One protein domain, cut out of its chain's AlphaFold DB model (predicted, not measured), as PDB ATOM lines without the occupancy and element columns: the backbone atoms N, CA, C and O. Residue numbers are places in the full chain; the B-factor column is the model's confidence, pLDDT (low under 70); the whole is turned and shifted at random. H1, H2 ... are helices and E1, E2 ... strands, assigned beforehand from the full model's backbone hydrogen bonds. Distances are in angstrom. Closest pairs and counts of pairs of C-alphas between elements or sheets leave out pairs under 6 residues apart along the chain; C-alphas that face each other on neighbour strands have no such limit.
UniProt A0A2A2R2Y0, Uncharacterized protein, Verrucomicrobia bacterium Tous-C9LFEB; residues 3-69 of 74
ATOM      1  N   MET A   3      -3.748 -28.253  27.275       96.75
ATOM      2  CA  MET A   3      -4.098 -27.234  26.288       96.75
ATOM      3  C   MET A   3      -3.968 -27.778  24.865       96.75
ATOM      4  O   MET A   3      -4.878 -27.592  24.063       96.75
ATOM      5  N   LEU A   4      -2.898 -28.524  24.565       97.81
ATOM      6  CA  LEU A   4      -2.707 -29.114  23.234       97.81
ATOM      7  C   LEU A   4      -3.823 -30.104  22.886       97.81
ATOM      8  O   LEU A   4      -4.348 -30.089  21.775       97.81
ATOM      9  N   ALA A   5      -4.200 -30.964  23.837       98.00
ATOM     10  CA  ALA A   5      -5.308 -31.897  23.651       98.00
ATOM     11  C   ALA A   5      -6.631 -31.153  23.412       98.00
ATOM     12  O   ALA A   5      -7.420 -31.551  22.557       98.00
ATOM     13  N   ARG A   6      -6.848 -30.043  24.128       97.75
ATOM     14  CA  ARG A   6      -8.037 -29.215  23.945       97.75
ATOM     15  C   ARG A   6      -8.063 -28.524  22.586       97.75
ATOM     16  O   ARG A   6      -9.108 -28.521  21.945       97.75
ATOM     17  N   LEU A   7      -6.930 -27.992  22.136       97.75
ATOM     18  CA  LEU A   7      -6.794 -27.367  20.823       97.75
ATOM     19  C   LEU A   7      -7.105 -28.358  19.694       97.75
ATOM     20  O   LEU A   7      -7.871 -28.024  18.796       97.75
ATOM     21  N   LYS A   8      -6.578 -29.590  19.782       97.56
ATOM     22  CA  LYS A   8      -6.889 -30.679  18.838       97.56
ATOM     23  C   LYS A   8      -8.380 -30.982  18.793       97.56
ATOM     24  O   LYS A   8      -8.971 -30.921  17.728       97.56
ATOM     25  N   TYR A   9      -8.993 -31.202  19.956       97.50
ATOM     26  CA  TYR A   9     -10.429 -31.459  20.046       97.50
ATOM     27  C   TYR A   9     -11.260 -30.347  19.395       97.50
ATOM     28  O   TYR A   9     -12.175 -30.630  18.633       97.50
ATOM     29  N   LEU A  10     -10.946 -29.078  19.681       96.62
ATOM     30  CA  LEU A  10     -11.681 -27.953  19.099       96.62
ATOM     31  C   LEU A  10     -11.566 -27.942  17.570       96.62
ATOM     32  O   LEU A  10     -12.561 -27.695  16.898       96.62
ATOM     33  N   ASN A  11     -10.384 -28.235  17.028       95.88
ATOM     34  CA  ASN A  11     -10.194 -28.333  15.586       95.88
ATOM     35  C   ASN A  11     -10.952 -29.517  14.969       95.88
ATOM     36  O   ASN A  11     -11.667 -29.328  13.990       95.88
ATOM     37  N   ASP A  12     -10.824 -30.708  15.559       96.31
ATOM     38  CA  ASP A  12     -11.428 -31.947  15.056       96.31
ATOM     39  C   ASP A  12     -12.965 -31.871  15.048       96.31
ATOM     40  O   ASP A  12     -13.618 -32.371  14.137       96.31
ATOM     41  N   GLU A  13     -13.547 -31.178  16.027       95.12
ATOM     42  CA  GLU A  13     -14.993 -30.942  16.124       95.12
ATOM     43  C   GLU A  13     -15.469 -29.738  15.289       95.12
ATOM     44  O   GLU A  13     -16.645 -29.372  15.325       95.12
ATOM     45  N   GLY A  14     -14.567 -29.089  14.544       93.06
ATOM     46  CA  GLY A  14     -14.900 -27.995  13.633       93.06
ATOM     47  C   GLY A  14     -15.185 -26.653  14.310       93.06
ATOM     48  O   GLY A  14     -15.796 -25.778  13.695       93.06
ATOM     49  N   PHE A  15     -14.750 -26.446  15.557       93.88
ATOM     50  CA  PHE A  15     -14.836 -25.128  16.184       93.88
ATOM     51  C   PHE A  15     -13.911 -24.131  15.471       93.88
ATOM     52  O   PHE A  15     -12.816 -24.452  14.992       93.88
ATOM     53  N   GLU A  16     -14.338 -22.872  15.420       93.69
ATOM     54  CA  GLU A  16     -13.488 -21.786  14.943       93.69
ATOM     55  C   GLU A  16     -12.598 -21.295  16.081       93.69
ATOM     56  O   GLU A  16     -13.084 -20.738  17.064       93.69
ATOM     57  N   ILE A  17     -11.290 -21.514  15.956       95.69
ATOM     58  CA  ILE A  17     -10.298 -21.042  16.921       95.69
ATOM     59  C   ILE A  17      -9.876 -19.635  16.491       95.69
ATOM     60  O   ILE A  17      -9.210 -19.466  15.475       95.69
ATOM     61  N   ALA A  18     -10.282 -18.630  17.263       94.25
ATOM     62  CA  ALA A  18     -10.056 -17.223  16.954       94.25
ATOM     63  C   ALA A  18      -8.646 -16.761  17.344       94.25
ATOM     64  O   ALA A  18      -8.036 -15.958  16.640       94.25
ATOM     65  N   SER A  19      -8.120 -17.238  18.477       95.50
ATOM     66  CA  SER A  19      -6.755 -16.916  18.896       95.50
ATOM     67  C   SER A  19      -6.184 -17.893  19.918       95.50
ATOM     68  O   SER A  19      -6.901 -18.581  20.648       95.50
ATOM     69  N   LEU A  20      -4.854 -17.901  19.973       95.31
ATOM     70  CA  LEU A  20      -4.032 -18.619  20.934       95.31
ATOM     71  C   LEU A  20      -3.025 -17.624  21.524       95.31
ATOM     72  O   LEU A  20      -2.340 -16.935  20.770       95.31
ATOM     73  N   SER A  21      -2.940 -17.512  22.850       94.19
ATOM     74  CA  SER A  21      -2.024 -16.566  23.510       94.19
ATOM     75  C   SER A  21      -1.360 -17.181  24.736       94.19
ATOM     76  O   SER A  21      -2.052 -17.803  25.540       94.19
ATOM     77  N   GLY A  22      -0.054 -16.954  24.894       90.25
ATOM     78  CA  GLY A  22       0.719 -17.247  26.103       90.25
ATOM     79  C   GLY A  22       1.151 -15.954  26.798       90.25
ATOM     80  O   GLY A  22       1.353 -14.937  26.133       90.25
ATOM     81  N   TYR A  23       1.263 -15.992  28.120       84.12
ATOM     82  CA  TYR A  23       1.669 -14.885  28.979       84.12
ATOM     83  C   TYR A  23       2.924 -15.291  29.746       84.12
ATOM     84  O   TYR A  23       2.982 -16.397  30.279       84.12
ATOM     85  N   ASP A  24       3.900 -14.392  29.825       76.00
ATOM     86  CA  ASP A  24       5.087 -14.582  30.661       76.00
ATOM     87  C   ASP A  24       4.800 -14.041  32.067       76.00
ATOM     88  O   ASP A  24       5.300 -13.000  32.485       76.00
ATOM     89  N   ASP A  25       3.842 -14.686  32.733       77.69
ATOM     90  CA  ASP A  25       3.429 -14.365  34.097       77.69
ATOM     91  C   ASP A  25       3.658 -15.598  34.975       77.69
ATOM     92  O   ASP A  25       2.897 -16.578  34.947       77.69
ATOM     93  N   GLU A  26       4.769 -15.566  35.710       67.94
ATOM     94  CA  GLU A  26       5.183 -16.649  36.598       67.94
ATOM     95  C   GLU A  26       4.277 -16.767  37.834       67.94
ATOM     96  O   GLU A  26       4.099 -17.880  38.340       67.94
ATOM     97  N   GLU A  27       3.646 -15.669  38.273       73.62
ATOM     98  CA  GLU A  27       2.801 -15.623  39.476       73.62
ATOM     99  C   GLU A  27       1.357 -16.079  39.213       73.62
ATOM    100  O   GLU A  27       0.641 -16.451  40.143       73.62
ATOM    101  N   SER A  28       0.916 -16.099  37.952       78.69
ATOM    102  CA  SER A  28      -0.451 -16.483  37.592       78.69
ATOM    103  C   SER A  28      -0.693 -18.001  37.612       78.69
ATOM    104  O   SER A  28       0.085 -18.799  37.077       78.69
ATOM    105  N   ASP A  29      -1.863 -18.413  38.112       81.44
ATOM    106  CA  ASP A  29      -2.364 -19.797  38.054       81.44
ATOM    107  C   ASP A  29      -2.597 -20.298  36.617       81.44
ATOM    108  O   ASP A  29      -2.729 -21.501  36.380       81.44
ATOM    109  N   CYS A  30      -2.652 -19.394  35.636       84.44
ATOM    110  CA  CYS A  30      -2.776 -19.698  34.212       84.44
ATOM    111  C   CYS A  30      -1.902 -18.752  33.383       84.44
ATOM    112  O   CYS A  30      -1.983 -17.535  33.523       84.44
ATOM    113  N   ASN A  31      -1.119 -19.304  32.461       91.88
ATOM    114  CA  ASN A  31      -0.195 -18.560  31.603       91.88
ATOM    115  C   ASN A  31      -0.508 -18.728  30.107       91.88
ATOM    116  O   ASN A  31       0.279 -18.311  29.265       91.88
ATOM    117  N   ALA A  32      -1.652 -19.314  29.747       95.06
ATOM    118  CA  ALA A  32      -2.092 -19.395  28.360       95.06
ATOM    119  C   ALA A  32      -3.619 -19.404  28.220       95.06
ATOM    120  O   ALA A  32      -4.356 -19.696  29.165       95.06
ATOM    121  N   LYS A  33      -4.098 -19.079  27.017       96.19
ATOM    122  CA  LYS A  33      -5.521 -18.981  26.680       96.19
ATOM    123  C   LYS A  33      -5.803 -19.438  25.251       96.19
ATOM    124  O   LYS A  33      -5.070 -19.078  24.329       96.19
ATOM    125  N   ILE A  34      -6.910 -20.160  25.078       97.69
ATOM    126  CA  ILE A  34      -7.538 -20.429  23.774       97.69
ATOM    127  C   ILE A  34      -8.825 -19.611  23.688       97.69
ATOM    128  O   ILE A  34      -9.636 -19.658  24.614       97.69
ATOM    129  N   LEU A  35      -9.028 -18.890  22.586       97.69
ATOM    130  CA  LEU A  35     -10.279 -18.211  22.244       97.69
ATOM    131  C   LEU A  35     -10.928 -18.924  21.052       97.69
ATOM    132  O   LEU A  35     -10.273 -19.125  20.031       97.69
ATOM    133  N   PHE A  36     -12.203 -19.290  21.156       96.81
ATOM    134  CA  PHE A  36     -12.917 -20.001  20.093       96.81
ATOM    135  C   PHE A  36     -14.402 -19.633  20.041       96.81
ATOM    136  O   PHE A  36     -14.973 -19.143  21.017       96.81
ATOM    137  N   LEU A  37     -15.039 -19.874  18.896       95.25
ATOM    138  CA  LEU A  37     -16.467 -19.652  18.694       95.25
ATOM    139  C   LEU A  37     -17.238 -20.954  18.871       95.25
ATOM    140  O   LEU A  37     -17.003 -21.934  18.169       95.25
ATOM    141  N   LYS A  38     -18.203 -20.946  19.790       92.56
ATOM    142  CA  LYS A  38     -19.151 -22.040  19.996       92.56
ATOM    143  C   LYS A  38     -20.513 -21.669  19.403       92.56
ATOM    144  O   LYS A  38     -21.057 -20.635  19.801       92.56
ATOM    145  N   PRO A  39     -21.110 -22.489  18.521       87.56
ATOM    146  CA  PRO A  39     -22.473 -22.253  18.064       87.56
ATOM    147  C   PRO A  39     -23.448 -22.334  19.245       87.56
ATOM    148  O   PRO A  39     -23.328 -23.189  20.128       87.56
ATOM    149  N   ASN A  40     -24.403 -21.410  19.291       86.00
ATOM    150  CA  ASN A  40     -25.489 -21.415  20.262       86.00
ATOM    151  C   ASN A  40     -26.759 -22.037  19.649       86.00
ATOM    152  O   ASN A  40     -26.888 -22.159  18.433       86.00
ATOM    153  N   MET A  41     -27.719 -22.433  20.494       82.12
ATOM    154  CA  MET A  41     -28.957 -23.094  20.037       82.12
ATOM    155  C   MET A  41     -29.861 -22.196  19.175       82.12
ATOM    156  O   MET A  41     -30.813 -22.685  18.579       82.12
ATOM    157  N   THR A  42     -29.586 -20.892  19.112       84.62
ATOM    158  CA  THR A  42     -30.378 -19.903  18.373       84.62
ATOM    159  C   THR A  42     -29.749 -19.523  17.026       84.62
ATOM    160  O   THR A  42     -30.167 -18.542  16.423       84.62
ATOM    161  N   GLY A  43     -28.737 -20.266  16.554       79.12
ATOM    162  CA  GLY A  43     -28.099 -20.052  15.247       79.12
ATOM    163  C   GLY A  43     -27.031 -18.950  15.203       79.12
ATOM    164  O   GLY A  43     -26.567 -18.597  14.126       79.12
ATOM    165  N   GLY A  44     -26.635 -18.402  16.353       88.69
ATOM    166  CA  GLY A  44     -25.508 -17.476  16.483       88.69
ATOM    167  C   GLY A  44     -24.260 -18.145  17.062       88.69
ATOM    168  O   GLY A  44     -24.262 -19.329  17.401       88.69
ATOM    169  N   PHE A  45     -23.200 -17.362  17.248       90.62
ATOM    170  CA  PHE A  45     -21.956 -17.817  17.869       90.62
ATOM    171  C   PHE A  45     -21.731 -17.128  19.213       90.62
ATOM    172  O   PHE A  45     -22.046 -15.953  19.398       90.62
ATOM    173  N   ARG A  46     -21.169 -17.870  20.166       92.50
ATOM    174  CA  ARG A  46     -20.679 -17.352  21.438       92.50
ATOM    175  C   ARG A  46     -19.160 -17.422  21.447       92.50
ATOM    176  O   ARG A  46     -18.595 -18.489  21.224       92.50
ATOM    177  N   VAL A  47     -18.521 -16.304  21.777       94.44
ATOM    178  CA  VAL A  47     -17.085 -16.271  22.060       94.44
ATOM    179  C   VAL A  47     -16.836 -16.963  23.400       94.44
ATOM    180  O   VAL A  47     -17.407 -16.585  24.427       94.44
ATOM    181  N   CYS A  48     -16.001 -17.993  23.376       96.06
ATOM    182  CA  CYS A  48     -15.576 -18.763  24.532       96.06
ATOM    183  C   CYS A  48     -14.067 -18.625  24.707       96.06
ATOM    184  O   CYS A  48     -13.320 -18.570  23.734       96.06
ATOM    185  N   SER A  49     -13.626 -18.598  25.961       95.88
ATOM    186  CA  SER A  49     -12.212 -18.622  26.306       95.88
ATOM    187  C   SER A  49     -11.948 -19.648  27.391       95.88
ATOM    188  O   SER A  49     -12.703 -19.716  28.362       95.88
ATOM    189  N   GLU A  50     -10.852 -20.378  27.257       96.81
ATOM    190  CA  GLU A  50     -10.379 -21.336  28.253       96.81
ATOM    191  C   GLU A  50      -8.938 -20.999  28.629       96.81
ATOM    192  O   GLU A  50      -8.125 -20.688  27.754       96.81
ATOM    193  N   LEU A  51      -8.651 -21.015  29.932       95.62
ATOM    194  CA  LEU A  51      -7.349 -20.685  30.507       95.62
ATOM    195  C   LEU A  51      -6.607 -21.964  30.897       95.62
ATOM    196  O   LEU A  51      -7.215 -22.920  31.381       95.62
ATOM    197  N   PHE A  52      -5.293 -21.963  30.699       94.94
ATOM    198  CA  PHE A  52      -4.428 -23.105  30.960       94.94
ATOM    199  C   PHE A  52      -3.147 -22.658  31.664       94.94
ATOM    200  O   PHE A  52      -2.643 -21.561  31.419       94.94
ATOM    201  N   LYS A  53      -2.595 -23.547  32.495       93.81
ATOM    202  CA  LYS A  53      -1.182 -23.520  32.880       93.81
ATOM    203  C   LYS A  53      -0.440 -24.505  31.981       93.81
ATOM    204  O   LYS A  53      -0.795 -25.686  31.956       93.81
ATOM    205  N   VAL A  54       0.534 -24.014  31.231       93.06
ATOM    206  CA  VAL A  54       1.338 -24.774  30.267       93.06
ATOM    207  C   VAL A  54       2.817 -24.464  30.457       93.06
ATOM    208  O   VAL A  54       3.176 -23.383  30.920       93.06
ATOM    209  N   ASP A  55       3.677 -25.411  30.108       92.69
ATOM    210  CA  ASP A  55       5.109 -25.160  29.960       92.69
ATOM    211  C   ASP A  55       5.434 -24.674  28.535       92.69
ATOM    212  O   ASP A  55       4.568 -24.615  27.653       92.69
ATOM    213  N   SER A  56       6.695 -24.300  28.308       91.12
ATOM    214  CA  SER A  56       7.163 -23.825  27.002       91.12
ATOM    215  C   SER A  56       7.008 -24.881  25.902       91.12
ATOM    216  O   SER A  56       6.666 -24.529  24.776       91.12
ATOM    217  N   GLU A  57       7.208 -26.165  26.222       94.81
ATOM    218  CA  GLU A  57       7.104 -27.268  25.257       94.81
ATOM    219  C   GLU A  57       5.659 -27.444  24.765       94.81
ATOM    220  O   GLU A  57       5.396 -27.606  23.570       94.81
ATOM    221  N   GLU A  58       4.692 -27.408  25.680       95.81
ATOM    222  CA  GLU A  58       3.278 -27.469  25.344       95.81
ATOM    223  C   GLU A  58       2.840 -26.234  24.551       95.81
ATOM    224  O   GLU A  58       2.115 -26.379  23.563       95.81
ATOM    225  N   MET A  59       3.306 -25.039  24.931       95.12
ATOM    226  CA  MET A  59       2.980 -23.809  24.209       95.12
ATOM    227  C   MET A  59       3.521 -23.828  22.772       95.12
ATOM    228  O   MET A  59       2.787 -23.492  21.842       95.12
ATOM    229  N   GLU A  60       4.758 -24.285  22.561       95.44
ATOM    230  CA  GLU A  60       5.353 -24.431  21.226       95.44
ATOM    231  C   GLU A  60       4.525 -25.376  20.342       95.44
ATOM    232  O   GLU A  60       4.177 -25.043  19.205       95.44
ATOM    233  N   LYS A  61       4.125 -26.536  20.877       97.44
ATOM    234  CA  LYS A  61       3.275 -27.489  20.147       97.44
ATOM    235  C   LYS A  61       1.899 -26.910  19.821       97.44
ATOM    236  O   LYS A  61       1.383 -27.165  18.733       97.44
ATOM    237  N   CYS A  62       1.310 -26.139  20.736       97.31
ATOM    238  CA  CYS A  62       0.057 -25.426  20.497       97.31
ATOM    239  C   CYS A  62       0.196 -24.396  19.368       97.31
ATOM    240  O   CYS A  62      -0.656 -24.361  18.481       97.31
ATOM    241  N   CYS A  63       1.270 -23.601  19.363       96.06
ATOM    242  CA  CYS A  63       1.557 -22.638  18.297       96.06
ATOM    243  C   CYS A  63       1.708 -23.326  16.938       96.06
ATOM    244  O   CYS A  63       1.053 -22.926  15.979       96.06
ATOM    245  N   ASN A  64       2.512 -24.390  16.863       96.94
ATOM    246  CA  ASN A  64       2.730 -25.135  15.622       96.94
ATOM    247  C   ASN A  64       1.419 -25.696  15.059       96.94
ATOM    248  O   ASN A  64       1.126 -25.502  13.882       96.94
ATOM    249  N   LEU A  65       0.595 -26.324  15.906       96.75
ATOM    250  CA  LEU A  65      -0.716 -26.820  15.486       96.75
ATOM    251  C   LEU A  65      -1.634 -25.681  15.025       96.75
ATOM    252  O   LEU A  65      -2.292 -25.806  13.998       96.75
ATOM    253  N   PHE A  66      -1.673 -24.563  15.754       96.31
ATOM    254  CA  PHE A  66      -2.498 -23.418  15.379       96.31
ATOM    255  C   PHE A  66      -2.095 -22.840  14.014       96.31
ATOM    256  O   PHE A  66      -2.967 -22.570  13.192       96.31
ATOM    257  N   PHE A  67      -0.795 -22.731  13.720       95.50
ATOM    258  CA  PHE A  67      -0.326 -22.306  12.399       95.50
ATOM    259  C   PHE A  67      -0.730 -23.277  11.290       95.50
ATOM    260  O   PHE A  67      -1.164 -22.826  10.229       95.50
ATOM    261  N   THR A  68      -0.656 -24.590  11.524       95.69
ATOM    262  CA  THR A  68      -1.161 -25.589  10.569       95.69
ATOM    263  C   THR A  68      -2.652 -25.387  10.295       95.69
ATOM    264  O   THR A  68      -3.037 -25.263   9.137       95.69
ATOM    265  N   ILE A  69      -3.472 -25.232  11.342       93.94
ATOM    266  CA  ILE A  69      -4.922 -24.999  11.216       93.94
ATOM    267  C   ILE A  69      -5.220 -23.741  10.387       93.94
ATOM    268  O   ILE A  69      -6.108 -23.751   9.537       93.94
TER     269      ILE A  69
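Overview. This is residues 3 to 69 of the 74 residues of an uncharacterized protein of Verrucomicrobia bacterium Tous-C9LFEB (UniProt A0A2A2R2Y0). Two helices, H1 and H2, lie side by side over one face of a three-stranded sheet, while the loops of its two hairpins make the ends of the long axis. The 67 printed residues run H1 E1 E2 E3 H2, a mixed class in two layers; the antiparallel sheet, order E1 E2 E3, is a meander, each strand beside the one before. The whole is compact, radius of gyration of the C-alphas 12.5 A, spanning 40 by 25 by 15 A.

Arrangement. Start at H1, residues 3 to 12. Then come E1, residues 16 to 22, E2, residues 32 to 39, and E3, residues 45 to 52: find N 21 and O 33 at 3.0 A across hairpin E1 and E2, N 34 and O 50 at 3.0 A across hairpin E2 and E3. H2, residues 56 to 69, touches H1, closest C-alphas Leu 4 and Cys 62, 5.4 A, at a shallow tilt of 14 degrees, the same way. Both are on the same face, at heights over the sheet of 9.6 A for H1 and 9.9 A for H2. In both, every O i to N i+4 pair is within hydrogen-bond range.

Along the chain. Find C-alpha 3 at (-4.098, -27.234, 26.288), where H1 begins its 14.2 A. E1 spans 18.6 A, E2 23.0 A, E3 22.5 A; H2 runs 19.9 A to C-alpha 69 at (-4.922, -24.999, 11.216).

Size, cuts and confidence. The farthest C-alphas, Glu 26 and Thr 42, are 40.1 A apart. The printed part has no cut, no link is long, and residue 26 has pLDDT under 70.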